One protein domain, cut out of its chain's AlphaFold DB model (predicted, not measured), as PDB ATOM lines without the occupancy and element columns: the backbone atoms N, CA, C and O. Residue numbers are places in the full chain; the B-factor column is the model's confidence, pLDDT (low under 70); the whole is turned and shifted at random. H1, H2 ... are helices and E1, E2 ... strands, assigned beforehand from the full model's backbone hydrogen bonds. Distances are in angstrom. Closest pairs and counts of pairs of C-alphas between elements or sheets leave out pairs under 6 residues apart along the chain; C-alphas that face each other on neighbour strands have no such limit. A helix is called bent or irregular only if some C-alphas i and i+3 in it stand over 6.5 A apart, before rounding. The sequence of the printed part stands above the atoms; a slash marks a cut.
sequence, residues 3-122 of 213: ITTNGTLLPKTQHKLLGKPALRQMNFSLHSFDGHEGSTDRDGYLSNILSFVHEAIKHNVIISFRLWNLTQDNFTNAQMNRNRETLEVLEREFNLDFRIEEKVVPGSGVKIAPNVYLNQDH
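This is residues 3 to 122 of the 213 residues of a protein of Paenibacillus amylolyticus (UniProt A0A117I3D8). One twisted five-stranded sheet has two long helices, H2 and H3, over one face and the other face bare; H1 packs on H2, and short H4 sits by H3 and edge strand E4. Residues 35 to 40 and 73 to 78 stick out. The 120 printed residues run E1 H1 E2 H2 E3 H3 H4 E4 E5, class mixed, helices and strands; the mixed sheet's order is E1 E2 E3 E5 E4. The whole is compact, radius of gyration of the C-alphas 14.2 A, spanning 42 by 33 by 24 A.

E3, residues 62 to 68, is parallel to E2, residues 25 to 29, with N 28 and O 64 2.9 A apart, and to E5, residues 116 to 121, with N 65 and O 117 2.8 A apart. E1, residues 3 to 5, is parallel to E2, with N 5 and O 27 2.9 A apart. E4, residues 109 to 113, forms an antiparallel hairpin with E5, N 110 and O 118 being 2.8 A apart. The sheet is only just strongly twisted, its C-alphas up to 4.1 A off the best plane. H2, residues 42 to 58, only grazes it with residues 49 to 57; H3, residues 77 to 93, with residues 83 to 91. H2 and H3 are close but not clearly touching, C-alphas of Leu 50 and Glu 93 being closest at 7.9 A. H1, residues 10 to 17, touches residues 48 to 52 of H2, closest C-alphas Pro 11 and Asn 48 at 6.8 A, at a shallow tilt of 16 degrees, the same way. E1, H1, E2 and E2, H2, E3 are strand-helix-strand units, parallel neighbour strands joined through a helix, with right-handed crossovers. H4, residues 100 to 103, only grazes the sheet; its C-alpha of Lys 103 is 6.6 A from that of Val 110 in E4, their closest. Every O i to N i+4 pair is within hydrogen-bond range in H3, 12 of 13 in H2 and 1 of 4 in H1, where 3 of 5 O i to N i+3 pairs are; H4 is too short for an O i to N i+4 pair.

E1 begins at C-alpha 3 (105.612, 99.359, 87.375) and E5 ends at C-alpha 121 (99.604, 115.149, 87.351). H2 is 25.1 A long, H3 24.4 A, E3 19.2 A and E5 16.5 A. H1 is irregular, C-alphas 12 and 15 being 7.8 A apart.

The C-alphas farthest apart, Pro 21 and Asn 77, are 42.8 A apart. The printed part has no cut; E2 to H2 is the long link. The model's pLDDT is under 70 at residues 32, 34 to 39 and 69 to 76.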
ATOM      1  N   ILE A   3     105.553  99.245  88.840       92.75
ATOM      2  CA  ILE A   3     105.612  99.359  87.375       92.75
ATOM      3  C   ILE A   3     104.763 100.549  86.938       92.75
ATOM      4  O   ILE A   3     103.654 100.719  87.432       92.75
ATOM      5  N   THR A   4     105.250 101.339  85.984       91.31
ATOM      6  CA  THR A   4     104.448 102.340  85.268       91.31
ATOM      7  C   THR A   4     104.334 101.923  83.808       91.31
ATOM      8  O   THR A   4     105.335 101.555  83.199       91.31
ATOM      9  N   THR A   5     103.123 101.935  83.255       91.31
ATOM     10  CA  THR A   5     102.857 101.477  81.887       91.31
ATOM     11  C   THR A   5     101.673 102.222  81.265       91.31
ATOM     12  O   THR A   5     100.807 102.736  81.971       91.31
ATOM     13  N   ASN A   6     101.627 102.258  79.934       89.25
ATOM     14  CA  ASN A   6     100.431 102.617  79.170       89.25
ATOM     15  C   ASN A   6      99.459 101.430  79.033       89.25
ATOM     16  O   ASN A   6      98.376 101.586  78.510       89.25
ATOM     17  N   GLY A   7      99.824 100.218  79.451       91.19
ATOM     18  CA  GLY A   7      98.919  99.069  79.443       91.19
ATOM     19  C   GLY A   7      98.606  98.456  78.068       91.19
ATOM     20  O   GLY A   7      97.955  97.414  78.025       91.19
ATOM     21  N   THR A   8      99.106  99.003  76.953       89.19
ATOM     22  CA  THR A   8      98.759  98.541  75.587       89.19
ATOM     23  C   THR A   8      99.125  97.075  75.325       89.19
ATOM     24  O   THR A   8      98.453  96.377  74.570       89.19
ATOM     25  N   LEU A   9     100.173  96.570  75.985       90.75
ATOM     26  CA  LEU A   9     100.640  95.185  75.860       90.75
ATOM     27  C   LEU A   9     100.114  94.246  76.956       90.75
ATOM     28  O   LEU A   9     100.518  93.077  76.994       90.75
ATOM     29  N   LEU A  10      99.218  94.700  77.837       93.06
ATOM     30  CA  LEU A  10      98.657  93.854  78.896       93.06
ATOM     31  C   LEU A  10      98.000  92.574  78.371       93.06
ATOM     32  O   LEU A  10      98.325  91.521  78.926       93.06
ATOM     33  N   PRO A  11      97.194  92.582  77.285       92.00
ATOM     34  CA  PRO A  11      96.566  91.354  76.794       92.00
ATOM     35  C   PRO A  11      97.578  90.234  76.518       92.00
ATOM     36  O   PRO A  11      97.306  89.064  76.779       92.00
ATOM     37  N   LYS A  12      98.787  90.599  76.068       92.94
ATOM     38  CA  LYS A  12      99.879  89.664  75.759       92.94
ATOM     39  C   LYS A  12     100.760  89.330  76.966       92.94
ATOM     40  O   LYS A  12     101.395  88.278  76.985       92.94
ATOM     41  N   THR A  13     100.854  90.219  77.955       93.94
ATOM     42  CA  THR A  13     101.885  90.148  79.011       93.94
ATOM     43  C   THR A  13     101.346  89.951  80.426       93.94
ATOM     44  O   THR A  13     102.129  89.631  81.316       93.94
ATOM     45  N   GLN A  14     100.031  90.045  80.645       94.31
ATOM     46  CA  GLN A  14      99.399  89.948  81.969       94.31
ATOM     47  C   GLN A  14      99.812  88.707  82.776       94.31
ATOM     48  O   GLN A  14     100.111  88.819  83.964       94.31
ATOM     49  N   HIS A  15      99.939  87.543  82.131       94.38
ATOM     50  CA  HIS A  15     100.347  86.284  82.771       94.38
ATOM     51  C   HIS A  15     101.761  86.334  83.377       94.38
ATOM     52  O   HIS A  15     102.101  85.535  84.248       94.38
ATOM     53  N   LYS A  16     102.607  87.267  82.921       94.00
ATOM     54  CA  LYS A  16     103.949  87.482  83.474       94.00
ATOM     55  C   LYS A  16     103.921  88.318  84.753       94.00
ATOM     56  O   LYS A  16     104.884  88.268  85.514       94.00
ATOM     57  N   LEU A  17     102.844  89.073  84.976       94.69
ATOM     58  CA  LEU A  17     102.708  90.061  86.047       94.69
ATOM     59  C   LEU A  17     101.810  89.572  87.189       94.69
ATOM     60  O   LEU A  17     102.166  89.740  88.356       94.69
ATOM     61  N   LEU A  18     100.666  88.961  86.867       94.69
ATOM     62  CA  LEU A  18      99.688  88.516  87.863       94.69
ATOM     63  C   LEU A  18     100.280  87.471  88.819       94.69
ATOM     64  O   LEU A  18     101.072  86.609  88.430       94.69
ATOM     65  N   GLY A  19      99.919  87.581  90.100       92.06
ATOM     66  CA  GLY A  19     100.361  86.675  91.164       92.06
ATOM     67  C   GLY A  19     101.845  86.762  91.541       92.06
ATOM     68  O   GLY A  19     102.301  85.988  92.382       92.06
ATOM     69  N   LYS A  20     102.630  87.676  90.952       95.00
ATOM     70  CA  LYS A  20     104.050  87.819  91.302       95.00
ATOM     71  C   LYS A  20     104.205  88.536  92.649       95.00
ATOM     72  O   LYS A  20     103.807  89.692  92.753       95.00
ATOM     73  N   PRO A  21     104.881  87.938  93.649       92.38
ATOM     74  CA  PRO A  21     104.998  88.529  94.988       92.38
ATOM     75  C   PRO A  21     105.806  89.835  94.999       92.38
ATOM     76  O   PRO A  21     105.632  90.677  95.874       92.38
ATOM     77  N   ALA A  22     106.689  90.026  94.015       94.25
ATOM     78  CA  ALA A  22     107.466  91.252  93.882       94.25
ATOM     79  C   ALA A  22     106.641  92.437  93.349       94.25
ATOM     80  O   ALA A  22     107.080  93.584  93.490       94.25
ATOM     81  N   LEU A  23     105.483  92.197  92.720       95.19
ATOM     82  CA  LEU A  23     104.647  93.244  92.144       95.19
ATOM     83  C   LEU A  23     103.801  93.893  93.243       95.19
ATOM     84  O   LEU A  23     102.807  93.338  93.693       95.19
ATOM     85  N   ARG A  24     104.214  95.084  93.679       96.44
ATOM     86  CA  ARG A  24     103.539  95.839  94.744       96.44
ATOM     87  C   ARG A  24     102.506  96.810  94.181       96.44
ATOM     88  O   ARG A  24     101.438  96.966  94.763       96.44
ATOM     89  N   GLN A  25     102.851  97.502  93.097       97.06
ATOM     90  CA  GLN A  25     102.026  98.568  92.535       97.06
ATOM     91  C   GLN A  25     102.148  98.636  91.014       97.06
ATOM     92  O   GLN A  25     103.243  98.474  90.469       97.06
ATOM     93  N   MET A  26     101.039  98.950  90.345       96.62
ATOM     94  CA  MET A  26     100.996  99.300  88.931       96.62
ATOM     95  C   MET A  26     100.369 100.674  88.723       96.62
ATOM     96  O   MET A  26      99.296 100.973  89.245       96.62
ATOM     97  N   ASN A  27     101.055 101.511  87.950       95.44
ATOM     98  CA  ASN A  27     100.581 102.815  87.523       95.44
ATOM     99  C   ASN A  27     100.184 102.746  86.047       95.44
ATOM    100  O   ASN A  27     101.010 102.361  85.216       95.44
ATOM    101  N   PHE A  28      98.963 103.164  85.730       94.38
ATOM    102  CA  PHE A  28      98.445 103.207  84.364       94.38
ATOM    103  C   PHE A  28      98.266 104.647  83.915       94.38
ATOM    104  O   PHE A  28      97.439 105.360  84.475       94.38
ATOM    105  N   SER A  29      99.017 105.072  82.904       89.94
ATOM    106  CA  SER A  29      98.757 106.348  82.237       89.94
ATOM    107  C   SER A  29      97.534 106.190  81.341       89.94
ATOM    108  O   SER A  29      97.599 105.511  80.326       89.94
ATOM    109  N   LEU A  30      96.400 106.786  81.706       88.00
ATOM    110  CA  LEU A  30      95.182 106.663  80.897       88.00
ATOM    111  C   LEU A  30      95.192 107.614  79.689       88.00
ATOM    112  O   LEU A  30      94.582 107.303  78.672       88.00
ATOM    113  N   HIS A  31      95.972 108.700  79.744       78.12
ATOM    114  CA  HIS A  31      96.149 109.635  78.624       78.12
ATOM    115  C   HIS A  31      96.963 109.114  77.448       78.12
ATOM    116  O   HIS A  31      96.887 109.685  76.365       78.12
ATOM    117  N   SER A  32      97.768 108.065  77.628       68.69
ATOM    118  CA  SER A  32      98.671 107.610  76.564       68.69
ATOM    119  C   SER A  32      97.949 107.093  75.324       68.69
ATOM    120  O   SER A  32      98.584 106.967  74.283       68.69
ATOM    121  N   PHE A  33      96.647 106.810  75.417       70.88
ATOM    122  CA  PHE A  33      95.831 106.473  74.255       70.88
ATOM    123  C   PHE A  33      95.760 107.636  73.253       70.88
ATOM    124  O   PHE A  33      95.976 107.439  72.063       70.88
ATOM    125  N   ASP A  34      95.523 108.860  73.735       64.00
ATOM    126  CA  ASP A  34      95.336 110.040  72.880       64.00
ATOM    127  C   ASP A  34      96.644 110.519  72.217       64.00
ATOM    128  O   ASP A  34      96.603 111.236  71.222       64.00
ATOM    129  N   GLY A  35      97.803 110.133  72.765       60.22
ATOM    130  CA  GLY A  35      99.126 110.509  72.252       60.22
ATOM    131  C   GLY A  35      99.764 109.490  71.304       60.22
ATOM    132  O   GLY A  35     100.884 109.712  70.856       60.22
ATOM    133  N   HIS A  36      99.104 108.359  71.028       64.31
ATOM    134  CA  HIS A  36      99.656 107.303  70.179       64.31
ATOM    135  C   HIS A  36      98.967 107.280  68.811       64.31
ATOM    136  O   HIS A  36      97.775 106.972  68.714       64.31
ATOM    137  N   GLU A  37      99.726 107.590  67.755       59.31
ATOM    138  CA  GLU A  37      99.249 107.529  66.371       59.31
ATOM    139  C   GLU A  37      98.686 106.137  66.040       59.31
ATOM    140  O   GLU A  37      99.314 105.114  66.306       59.31
ATOM    141  N   GLY A  38      97.480 106.092  65.467       60.81
ATOM    142  CA  GLY A  38      96.807 104.840  65.100       60.81
ATOM    143  C   GLY A  38      95.941 104.207  66.197       60.81
ATOM    144  O   GLY A  38      95.402 103.120  65.987       60.81
ATOM    145  N   SER A  39      95.757 104.870  67.340       67.25
ATOM    146  CA  SER A  39      94.819 104.427  68.380       67.25
ATOM    147  C   SER A  39      93.363 104.612  67.930       67.25
ATOM    148  O   SER A  39      92.903 105.737  67.756       67.25
ATOM    149  N   THR A  40      92.634 103.510  67.729       73.31
ATOM    150  CA  THR A  40      91.264 103.523  67.171       73.31
ATOM    151  C   THR A  40      90.183 103.017  68.125       73.31
ATOM    152  O   THR A  40      89.024 103.383  67.959       73.31
ATOM    153  N   ASP A  41      90.541 102.214  69.134       83.06
ATOM    154  CA  ASP A  41      89.594 101.571  70.057       83.06
ATOM    155  C   ASP A  41      89.879 101.945  71.523       83.06
ATOM    156  O   ASP A  41      90.594 101.247  72.251       83.06
ATOM    157  N   ARG A  42      89.340 103.096  71.944       83.62
ATOM    158  CA  ARG A  42      89.507 103.631  73.308       83.62
ATOM    159  C   ARG A  42      88.809 102.755  74.341       83.62
ATOM    160  O   ARG A  42      89.371 102.496  75.406       83.62
ATOM    161  N   ASP A  43      87.614 102.279  74.013       85.25
ATOM    162  CA  ASP A  43      86.804 101.452  74.905       85.25
ATOM    163  C   ASP A  43      87.469 100.094  75.134       85.25
ATOM    164  O   ASP A  43      87.611  99.663  76.280       85.25
ATOM    165  N   GLY A  44      87.972  99.453  74.076       88.38
ATOM    166  CA  GLY A  44      88.757  98.226  74.188       88.38
ATOM    167  C   GLY A  44      90.055  98.428  74.967       88.38
ATOM    168  O   GLY A  44      90.416  97.590  75.797       88.38
ATOM    169  N   TYR A  45      90.751  99.552  74.772       89.75
ATOM    170  CA  TYR A  45      91.939  99.899  75.559       89.75
ATOM    171  C   TYR A  45      91.634  99.997  77.062       89.75
ATOM    172  O   TYR A  45      92.302  99.339  77.867       89.75
ATOM    173  N   LEU A  46      90.610 100.768  77.444       91.81
ATOM    174  CA  LEU A  46      90.210 100.917  78.846       91.81
ATOM    175  C   LEU A  46      89.717  99.590  79.427       91.81
ATOM    176  O   LEU A  46      90.155  99.205  80.509       91.81
ATOM    177  N   SER A  47      88.889  98.848  78.690       92.00
ATOM    178  CA  SER A  47      88.375  97.537  79.100       92.00
ATOM    179  C   SER A  47      89.501  96.538  79.397       92.00
ATOM    180  O   SER A  47      89.493  95.875  80.434       92.00
ATOM    181  N   ASN A  48      90.538  96.487  78.554       93.50
ATOM    182  CA  ASN A  48      91.702  95.628  78.784       93.50
ATOM    183  C   ASN A  48      92.463  95.991  80.069       93.50
ATOM    184  O   ASN A  48      92.887  95.100  80.809       93.50
ATOM    185  N   ILE A  49      92.634  97.288  80.350       95.62
ATOM    186  CA  ILE A  49      93.265  97.753  81.591       95.62
ATOM    187  C   ILE A  49      92.396  97.384  82.797       95.62
ATOM    188  O   ILE A  49      92.914  96.844  83.773       95.62
ATOM    189  N   LEU A  50      91.089  97.643  82.742       96.25
ATOM    190  CA  LEU A  50      90.165  97.400  83.854       96.25
ATOM    191  C   LEU A  50      90.022  95.908  84.171       96.25
ATOM    192  O   LEU A  50      90.100  95.522  85.336       96.25
ATOM    193  N   SER A  51      89.944  95.062  83.143       96.06
ATOM    194  CA  SER A  51      89.967  93.604  83.286       96.06
ATOM    195  C   SER A  51      91.225  93.126  84.020       96.06
ATOM    196  O   SER A  51      91.144  92.385  85.002       96.06
ATOM    197  N   PHE A  52      92.401  93.630  83.628       96.81
ATOM    198  CA  PHE A  52      93.645  93.330  84.337       96.81
ATOM    199  C   PHE A  52      93.621  93.824  85.791       96.81
ATOM    200  O   PHE A  52      94.081  93.124  86.693       96.81
ATOM    201  N   VAL A  53      93.102  95.031  86.025       97.31
ATOM    202  CA  VAL A  53      93.022  95.644  87.354       97.31
ATOM    203  C   VAL A  53      92.201  94.781  88.306       97.31
ATOM    204  O   VAL A  53      92.677  94.516  89.411       97.31
ATOM    205  N   HIS A  54      91.048  94.267  87.874       96.62
ATOM    206  CA  HIS A  54      90.218  93.363  88.683       96.62
ATOM    207  C   HIS A  54      90.936  92.078  89.090       96.62
ATOM    208  O   HIS A  54      90.746  91.596  90.206       96.62
ATOM    209  N   GLU A  55      91.792  91.524  88.234       96.69
ATOM    210  CA  GLU A  55      92.613  90.370  88.607       96.69
ATOM    211  C   GLU A  55      93.773  90.766  89.529       96.69
ATOM    212  O   GLU A  55      94.042  90.099  90.530       96.69
ATOM    213  N   ALA A  56      94.445  91.884  89.252       96.25
ATOM    214  CA  ALA A  56      95.597  92.338  90.024       96.25
ATOM    215  C   ALA A  56      95.241  92.687  91.481       96.25
ATOM    216  O   ALA A  56      96.002  92.354  92.396       96.25
ATOM    217  N   ILE A  57      94.075  93.294  91.730       95.75
ATOM    218  CA  ILE A  57      93.639  93.645  93.095       95.75
ATOM    219  C   ILE A  57      93.399  92.412  93.976       95.75
ATOM    220  O   ILE A  57      93.639  92.485  95.183       95.75
ATOM    221  N   LYS A  58      93.018  91.257  93.401       95.56
ATOM    222  CA  LYS A  58      92.883  89.983  94.140       95.56
ATOM    223  C   LYS A  58      94.221  89.508  94.709       95.56
ATOM    224  O   LYS A  58      94.257  88.795  95.706       95.56
ATOM    225  N   HIS A  59      95.325  89.946  94.105       95.19
ATOM    226  CA  HIS A  59      96.688  89.712  94.573       95.19
ATOM    227  C   HIS A  59      97.236  90.860  95.436       95.19
ATOM    228  O   HIS A  59      98.444  90.941  95.654       95.19
ATOM    229  N   ASN A  60      96.365  91.745  95.940       95.00
ATOM    230  CA  ASN A  60      96.717  92.893  96.780       95.00
ATOM    231  C   ASN A  60      97.689  93.887  96.107       95.00
ATOM    232  O   ASN A  60      98.446  94.585  96.785       95.00
ATOM    233  N   VAL A  61      97.680  93.950  94.769       97.19
ATOM    234  CA  VAL A  61      98.453  94.935  94.004       97.19
ATOM    235  C   VAL A  61      97.771  96.296  94.111       97.19
ATOM    236  O   VAL A  61      96.567  96.415  93.889       97.19
ATOM    237  N   ILE A  62      98.547  97.335  94.419       97.56
ATOM    238  CA  ILE A  62      98.066  98.720  94.407       97.56
ATOM    239  C   ILE A  62      97.965  99.199  92.959       97.56
ATOM    240  O   ILE A  62      98.919  99.095  92.190       97.56
ATOM    241  N   ILE A  63      96.833  99.778  92.596       97.62
ATOM    242  CA  ILE A  63      96.555 100.308  91.269       97.62
ATOM    243  C   ILE A  63      96.457 101.825  91.357       97.62
ATOM    244  O   ILE A  63      95.728 102.373  92.180       97.62
ATOM    245  N   SER A  64      97.209 102.502  90.497       95.81
ATOM    246  CA  SER A  64      97.219 103.955  90.377       95.81
ATOM    247  C   SER A  64      96.931 104.344  88.933       95.81
ATOM    248  O   SER A  64      97.837 104.368  88.099       95.81
ATOM    249  N   PHE A  65      95.698 104.726  88.636       94.44
ATOM    250  CA  PHE A  65      95.395 105.420  87.392       94.44
ATOM    251  C   PHE A  65      96.025 106.810  87.417       94.44
ATOM    252  O   PHE A  65      96.001 107.487  88.439       94.44
ATOM    253  N   ARG A  66      96.629 107.220  86.309       90.38
ATOM    254  CA  ARG A  66      97.196 108.551  86.113       90.38
ATOM    255  C   ARG A  66      96.431 109.226  84.994       90.38
ATOM    256  O   ARG A  66      96.491 108.778  83.846       90.38
ATOM    257  N   LEU A  67      95.730 110.289  85.355       86.06
ATOM    258  CA  LEU A  67      95.027 111.160  84.431       86.06
ATOM    259  C   LEU A  67      95.473 112.591  84.733       86.06
ATOM    260  O   LEU A  67      95.446 113.041  85.872       86.06
ATOM    261  N   TRP A  68      96.004 113.254  83.728       77.75
ATOM    262  CA  TRP A  68      96.497 114.610  83.778       77.75
ATOM    263  C   TRP A  68      95.308 115.562  83.771       77.75
ATOM    264  O   TRP A  68      94.199 115.205  83.363       77.75
ATOM    265  N   ASN A  69      95.578 116.814  84.130       67.62
ATOM    266  CA  ASN A  69      94.785 117.903  83.577       67.62
ATOM    267  C   ASN A  69      93.290 117.863  83.989       67.62
ATOM    268  O   ASN A  69      92.399 118.114  83.183       67.62
ATOM    269  N   LEU A  70      92.993 117.543  85.252       61.44
ATOM    270  CA  LEU A  70      91.618 117.535  85.776       61.44
ATOM    271  C   LEU A  70      91.186 118.864  86.423       61.44
ATOM    272  O   LEU A  70      90.006 119.041  86.700       61.44
ATOM    273  N   THR A  71      92.113 119.803  86.649       57.03
ATOM    274  CA  THR A  71      91.844 121.073  87.362       57.03
ATOM    275  C   THR A  71      92.496 122.309  86.729       57.03
ATOM    276  O   THR A  71      92.659 123.320  87.404       57.03
ATOM    277  N   GLN A  72      92.988 122.233  85.491       59.56
ATOM    278  CA  GLN A  72      93.687 123.352  84.841       59.56
ATOM    279  C   GLN A  72      92.691 124.285  84.126       59.56
ATOM    280  O   GLN A  72      91.782 123.819  83.449       59.56
ATOM    281  N   ASP A  73      92.875 125.601  84.227       53.06
ATOM    282  CA  ASP A  73      91.899 126.582  83.716       53.06
ATOM    283  C   ASP A  73      91.935 126.793  82.181       53.06
ATOM    284  O   ASP A  73      91.075 127.473  81.629       53.06
ATOM    285  N   ASN A  74      92.900 126.197  81.465       55.97
ATOM    286  CA  ASN A  74      93.170 126.458  80.039       55.97
ATOM    287  C   ASN A  74      92.874 125.260  79.108       55.97
ATOM    288  O   ASN A  74      93.668 124.959  78.214       55.97
ATOM    289  N   PHE A  75      91.750 124.560  79.287       62.78
ATOM    290  CA  PHE A  75      91.403 123.433  78.409       62.78
ATOM    291  C   PHE A  75      90.642 123.810  77.147       62.78
ATOM    292  O   PHE A  75      89.773 124.678  77.133       62.78
ATOM    293  N   THR A  76      90.890 123.032  76.092       65.56
ATOM    294  CA  THR A  76      89.924 122.909  74.998       65.56
ATOM    295  C   THR A  76      88.731 122.062  75.453       65.56
ATOM    296  O   THR A  76      88.897 121.062  76.159       65.56
ATOM    297  N   ASN A  77      87.524 122.386  74.979       72.12
ATOM    298  CA  ASN A  77      86.313 121.598  75.260       72.12
ATOM    299  C   ASN A  77      86.488 120.100  74.926       72.12
ATOM    300  O   ASN A  77      85.950 119.233  75.608       72.12
ATOM    301  N   ALA A  78      87.290 119.780  73.904       71.31
ATOM    302  CA  ALA A  78      87.575 118.405  73.496       71.31
ATOM    303  C   ALA A  78      88.456 117.632  74.499       71.31
ATOM    304  O   ALA A  78      88.337 116.412  74.607       71.31
ATOM    305  N   GLN A  79      89.363 118.298  75.219       72.88
ATOM    306  CA  GLN A  79      90.157 117.659  76.276       72.88
ATOM    307  C   GLN A  79      89.305 117.397  77.521       72.88
ATOM    308  O   GLN A  79      89.366 116.301  78.074       72.88
ATOM    309  N   MET A  80      88.459 118.359  77.905       75.88
ATOM    310  CA  MET A  80      87.541 118.198  79.040       75.88
ATOM    311  C   MET A  80      86.569 117.038  78.817       75.88
ATOM    312  O   MET A  80      86.447 116.173  79.681       75.88
ATOM    313  N   ASN A  81      85.946 116.970  77.635       80.00
ATOM    314  CA  ASN A  81      85.004 115.899  77.306       80.00
ATOM    315  C   ASN A  81      85.662 114.514  77.372       80.00
ATOM    316  O   ASN A  81      85.107 113.603  77.972       80.00
ATOM    317  N   ARG A  82      86.882 114.366  76.844       80.38
ATOM    318  CA  ARG A  82      87.614 113.089  76.896       80.38
ATOM    319  C   ARG A  82      87.987 112.675  78.314       80.38
ATOM    320  O   ARG A  82      87.868 111.502  78.666       80.38
ATOM    321  N   ASN A  83      88.446 113.617  79.137       85.25
ATOM    322  CA  ASN A  83      88.710 113.328  80.544       85.25
ATOM    323  C   ASN A  83      87.436 112.857  81.235       85.25
ATOM    324  O   ASN A  83      87.453 111.815  81.892       85.25
ATOM    325  N   ARG A  84      86.323 113.559  81.006       88.50
ATOM    326  CA  ARG A  84      85.020 113.193  81.551       88.50
ATOM    327  C   ARG A  84      84.578 111.793  81.121       88.50
ATOM    328  O   ARG A  84      84.202 111.008  81.984       88.50
ATOM    329  N   GLU A  85      84.711 111.438  79.844       88.44
ATOM    330  CA  GLU A  85      84.406 110.089  79.337       88.44
ATOM    331  C   GLU A  85      85.211 109.001  80.065       88.44
ATOM    332  O   GLU A  85      84.661 107.983  80.486       88.44
ATOM    333  N   THR A  86      86.515 109.214  80.279       90.06
ATOM    334  CA  THR A  86      87.336 108.267  81.051       90.06
ATOM    335  C   THR A  86      86.889 108.176  82.504       90.06
ATOM    336  O   THR A  86      86.830 107.072  83.047       90.06
ATOM    337  N   LEU A  87      86.562 109.301  83.139       91.81
ATOM    338  CA  LEU A  87      86.067 109.299  84.513       91.81
ATOM    339  C   LEU A  87      84.729 108.565  84.631       91.81
ATOM    340  O   LEU A  87      84.574 107.774  85.551       91.81
ATOM    341  N   GLU A  88      83.816 108.729  83.674       93.06
ATOM    342  CA  GLU A  88      82.533 108.011  83.630       93.06
ATOM    343  C   GLU A  88      82.698 106.501  83.501       93.06
ATOM    344  O   GLU A  88      81.937 105.729  84.087       93.06
ATOM    345  N   VAL A  89      83.692 106.052  82.735       93.75
ATOM    346  CA  VAL A  89      84.035 104.630  82.671       93.75
ATOM    347  C   VAL A  89      84.497 104.136  84.042       93.75
ATOM    348  O   VAL A  89      83.987 103.122  84.508       93.75
ATOM    349  N   LEU A  90      85.394 104.857  84.722       94.69
ATOM    350  CA  LEU A  90      85.868 104.469  86.058       94.69
ATOM    351  C   LEU A  90      84.746 104.498  87.107       94.69
ATOM    352  O   LEU A  90      84.633 103.578  87.913       94.69
ATOM    353  N   GLU A  91      83.909 105.532  87.092       95.88
ATOM    354  CA  GLU A  91      82.766 105.680  87.997       95.88
ATOM    355  C   GLU A  91      81.792 104.506  87.860       95.88
ATOM    356  O   GLU A  91      81.381 103.931  88.868       95.88
ATOM    357  N   ARG A  92      81.471 104.101  86.622       96.06
ATOM    358  CA  ARG A  92      80.613 102.938  86.354       96.06
ATOM    359  C   ARG A  92      81.284 101.622  86.729       96.06
ATOM    360  O   ARG A  92      80.657 100.804  87.393       96.06
ATOM    361  N   GLU A  93      82.542 101.428  86.338       96.25
ATOM    362  CA  GLU A  93      83.274 100.176  86.570       96.25
ATOM    363  C   GLU A  93      83.418  99.856  88.062       96.25
ATOM    364  O   GLU A  93      83.280  98.708  88.482       96.25
ATOM    365  N   PHE A  94      83.671 100.880  88.879       95.81
ATOM    366  CA  PHE A  94      83.825 100.738  90.327       95.81
ATOM    367  C   PHE A  94      82.541 101.042  91.110       95.81
ATOM    368  O   PHE A  94      82.578 101.040  92.340       95.81
ATOM    369  N   ASN A  95      81.415 101.258  90.417       96.06
ATOM    370  CA  ASN A  95      80.097 101.545  90.988       96.06
ATOM    371  C   ASN A  95      80.137 102.651  92.060       96.06
ATOM    372  O   ASN A  95      79.701 102.457  93.199       96.06
ATOM    373  N   LEU A  96      80.719 103.798  91.704       95.94
ATOM    374  CA  LEU A  96      80.856 104.939  92.606       95.94
ATOM    375  C   LEU A  96      79.517 105.662  92.785       95.94
ATOM    376  O   LEU A  96      78.777 105.882  91.831       95.94
ATOM    377  N   ASP A  97      79.242 106.094  94.014       94.12
ATOM    378  CA  ASP A  97      78.075 106.903  94.385       94.12
ATOM    379  C   ASP A  97      78.332 108.418  94.283       94.12
ATOM    380  O   ASP A  97      77.511 109.229  94.707       94.12
ATOM    381  N   PHE A  98      79.476 108.809  93.719       92.38
ATOM    382  CA  PHE A  98      79.910 110.194  93.551       92.38
ATOM    383  C   PHE A  98      80.618 110.379  92.211       92.38
ATOM    384  O   PHE A  98      81.174 109.427  91.655       92.38
ATOM    385  N   ARG A  99      80.673 111.625  91.731       92.44
ATOM    386  CA  ARG A  99      81.521 111.970  90.586       92.44
ATOM    387  C   ARG A  99      82.942 112.192  91.058       92.44
ATOM    388  O   ARG A  99      83.168 112.944  92.004       92.44
ATOM    389  N   ILE A 100      83.914 111.584  90.389       91.19
ATOM    390  CA  ILE A 100      85.322 111.658  90.800       91.19
ATOM    391  C   ILE A 100      85.781 113.115  90.919       91.19
ATOM    392  O   ILE A 100      86.455 113.456  91.888       91.19
ATOM    393  N   GLU A 101      85.353 113.969  89.985       87.31
ATOM    394  CA  GLU A 101      85.653 115.408  89.923       87.31
ATOM    395  C   GLU A 101      85.277 116.160  91.209       87.31
ATOM    396  O   GLU A 101      85.990 117.074  91.606       87.31
ATOM    397  N   GLU A 102      84.227 115.736  91.918       85.81
ATOM    398  CA  GLU A 102      83.780 116.362  93.173       85.81
ATOM    399  C   GLU A 102      84.755 116.126  94.337       85.81
ATOM    400  O   GLU A 102      84.725 116.849  95.331       85.81
ATOM    401  N   LYS A 103      85.614 115.103  94.235       85.31
ATOM    402  CA  LYS A 103      86.590 114.728  95.274       85.31
ATOM    403  C   LYS A 103      88.031 115.042  94.896       85.31
ATOM    404  O   LYS A 103      88.945 114.746  95.666       85.31
ATOM    405  N   VAL A 104      88.247 115.614  93.717       82.06
ATOM    406  CA  VAL A 104      89.570 116.015  93.254       82.06
ATOM    407  C   VAL A 104      90.081 117.175  94.100       82.06
ATOM    408  O   VAL A 104      89.470 118.237  94.150       82.06
ATOM    409  N   VAL A 105      91.249 116.990  94.714       78.12
ATOM    410  CA  VAL A 105      91.986 118.074  95.370       78.12
ATOM    411  C   VAL A 105      93.381 118.168  94.744       78.12
ATOM    412  O   VAL A 105      94.066 117.137  94.677       78.12
ATOM    413  N   PRO A 106      93.826 119.364  94.305       73.06
ATOM    414  CA  PRO A 106      95.155 119.558  93.736       73.06
ATOM    415  C   PRO A 106      96.262 118.981  94.624       73.06
ATOM    416  O   PRO A 106      96.269 119.172  95.839       73.06
ATOM    417  N   GLY A 107      97.202 118.256  94.013       70.12
ATOM    418  CA  GLY A 107      98.315 117.618  94.725       70.12
ATOM    419  C   GLY A 107      97.953 116.347  95.504       70.12
ATOM    420  O   GLY A 107      98.813 115.802  96.195       70.12
ATOM    421  N   SER A 108      96.719 115.847  95.391       77.50
ATOM    422  CA  SER A 108      96.276 114.607  96.037       77.50
ATOM    423  C   SER A 108      95.702 113.597  95.037       77.50
ATOM    424  O   SER A 108      95.335 113.939  93.912       77.50
ATOM    425  N   GLY A 109      95.640 112.331  95.454       84.94
ATOM    426  CA  GLY A 109      94.951 111.273  94.719       84.94
ATOM    427  C   GLY A 109      93.556 111.006  95.285       84.94
ATOM    428  O   GLY A 109      93.340 111.090  96.493       84.94
ATOM    429  N   VAL A 110      92.624 110.609  94.421       91.69
ATOM    430  CA  VAL A 110      91.280 110.160  94.798       91.69
ATOM    431  C   VAL A 110      91.294 108.643  94.944       91.69
ATOM    432  O   VAL A 110      91.626 107.917  94.007       91.69
ATOM    433  N   LYS A 111      90.920 108.128  96.116       94.06
ATOM    434  CA  LYS A 111      90.705 106.687  96.287       94.06
ATOM    435  C   LYS A 111      89.381 106.293  95.628       94.06
ATOM    436  O   LYS A 111      88.334 106.787  96.035       94.06
ATOM    437  N   ILE A 112      89.449 105.400  94.643       93.88
ATOM    438  CA  ILE A 112      88.290 104.909  93.882       93.88
ATOM    439  C   ILE A 112      87.725 103.644  94.539       93.88
ATOM    440  O   ILE A 112      86.527 103.534  94.755       93.88
ATOM    441  N   ALA A 113      88.595 102.702  94.903       95.38
ATOM    442  CA  ALA A 113      88.215 101.431  95.514       95.38
ATOM    443  C   ALA A 113      89.336 100.936  96.453       95.38
ATOM    444  O   ALA A 113      90.407 101.557  96.529       95.38
ATOM    445  N   PRO A 114      89.150  99.841  97.214       95.38
ATOM    446  CA  PRO A 114      90.256  99.206  97.926       95.38
ATOM    447  C   PRO A 114      91.423  98.925  96.970       95.38
ATOM    448  O   PRO A 114      91.245  98.291  95.939       95.38
ATOM    449  N   ASN A 115      92.612  99.431  97.310       96.00
ATOM    450  CA  ASN A 115      93.825  99.360  96.488       96.00
ATOM    451  C   ASN A 115      93.766 100.045  95.111       96.00
ATOM    452  O   ASN A 115      94.724  99.900  94.361       96.00
ATOM    453  N   VAL A 116      92.735 100.832  94.790       97.31
ATOM    454  CA  VAL A 116      92.624 101.544  93.505       97.31
ATOM    455  C   VAL A 116      92.523 103.047  93.734       97.31
ATOM    456  O   VAL A 116      91.642 103.527  94.451       97.31
ATOM    457  N   TYR A 117      93.419 103.792  93.096       95.50
ATOM    458  CA  TYR A 117      93.549 105.237  93.240       95.50
ATOM    459  C   TYR A 117      93.621 105.904  91.867       95.50
ATOM    460  O   TYR A 117      94.259 105.379  90.955       95.50
ATOM    461  N   LEU A 118      93.012 107.077  91.736       93.56
ATOM    462  CA  LEU A 118      93.250 108.007  90.642       93.56
ATOM    463  C   LEU A 118      94.199 109.094  91.130       93.56
ATOM    464  O   LEU A 118      93.907 109.791  92.095       93.56
ATOM    465  N   ASN A 119      95.318 109.253  90.445       89.75
ATOM    466  CA  ASN A 119      96.286 110.302  90.698       89.75
ATOM    467  C   ASN A 119      96.296 111.287  89.544       89.75
ATOM    468  O   ASN A 119      96.218 110.904  88.372       89.75
ATOM    469  N   GLN A 120      96.445 112.550  89.910       80.00
ATOM    470  CA  GLN A 120      96.573 113.636  88.962       80.00
ATOM    471  C   GLN A 120      98.019 114.040  88.812       80.00
ATOM    472  O   GLN A 120      98.806 113.962  89.755       80.00
ATOM    473  N   ASP A 121      98.353 114.464  87.605       71.94
ATOM    474  CA  ASP A 121      99.604 115.149  87.351       71.94
ATOM    475  C   ASP A 121      99.359 116.300  86.376       71.94
ATOM    476  O   ASP A 121      98.312 116.378  85.725       71.94
ATOM    477  N   HIS A 122     100.320 117.206  86.303       71.62
ATOM    478  CA  HIS A 122     100.287 118.300  85.352       71.62
ATOM    479  C   HIS A 122     101.076 117.929  84.110       71.62
ATOM    480  O   HIS A 122     102.177 117.372  84.192       71.62
TER     481      HIS A 122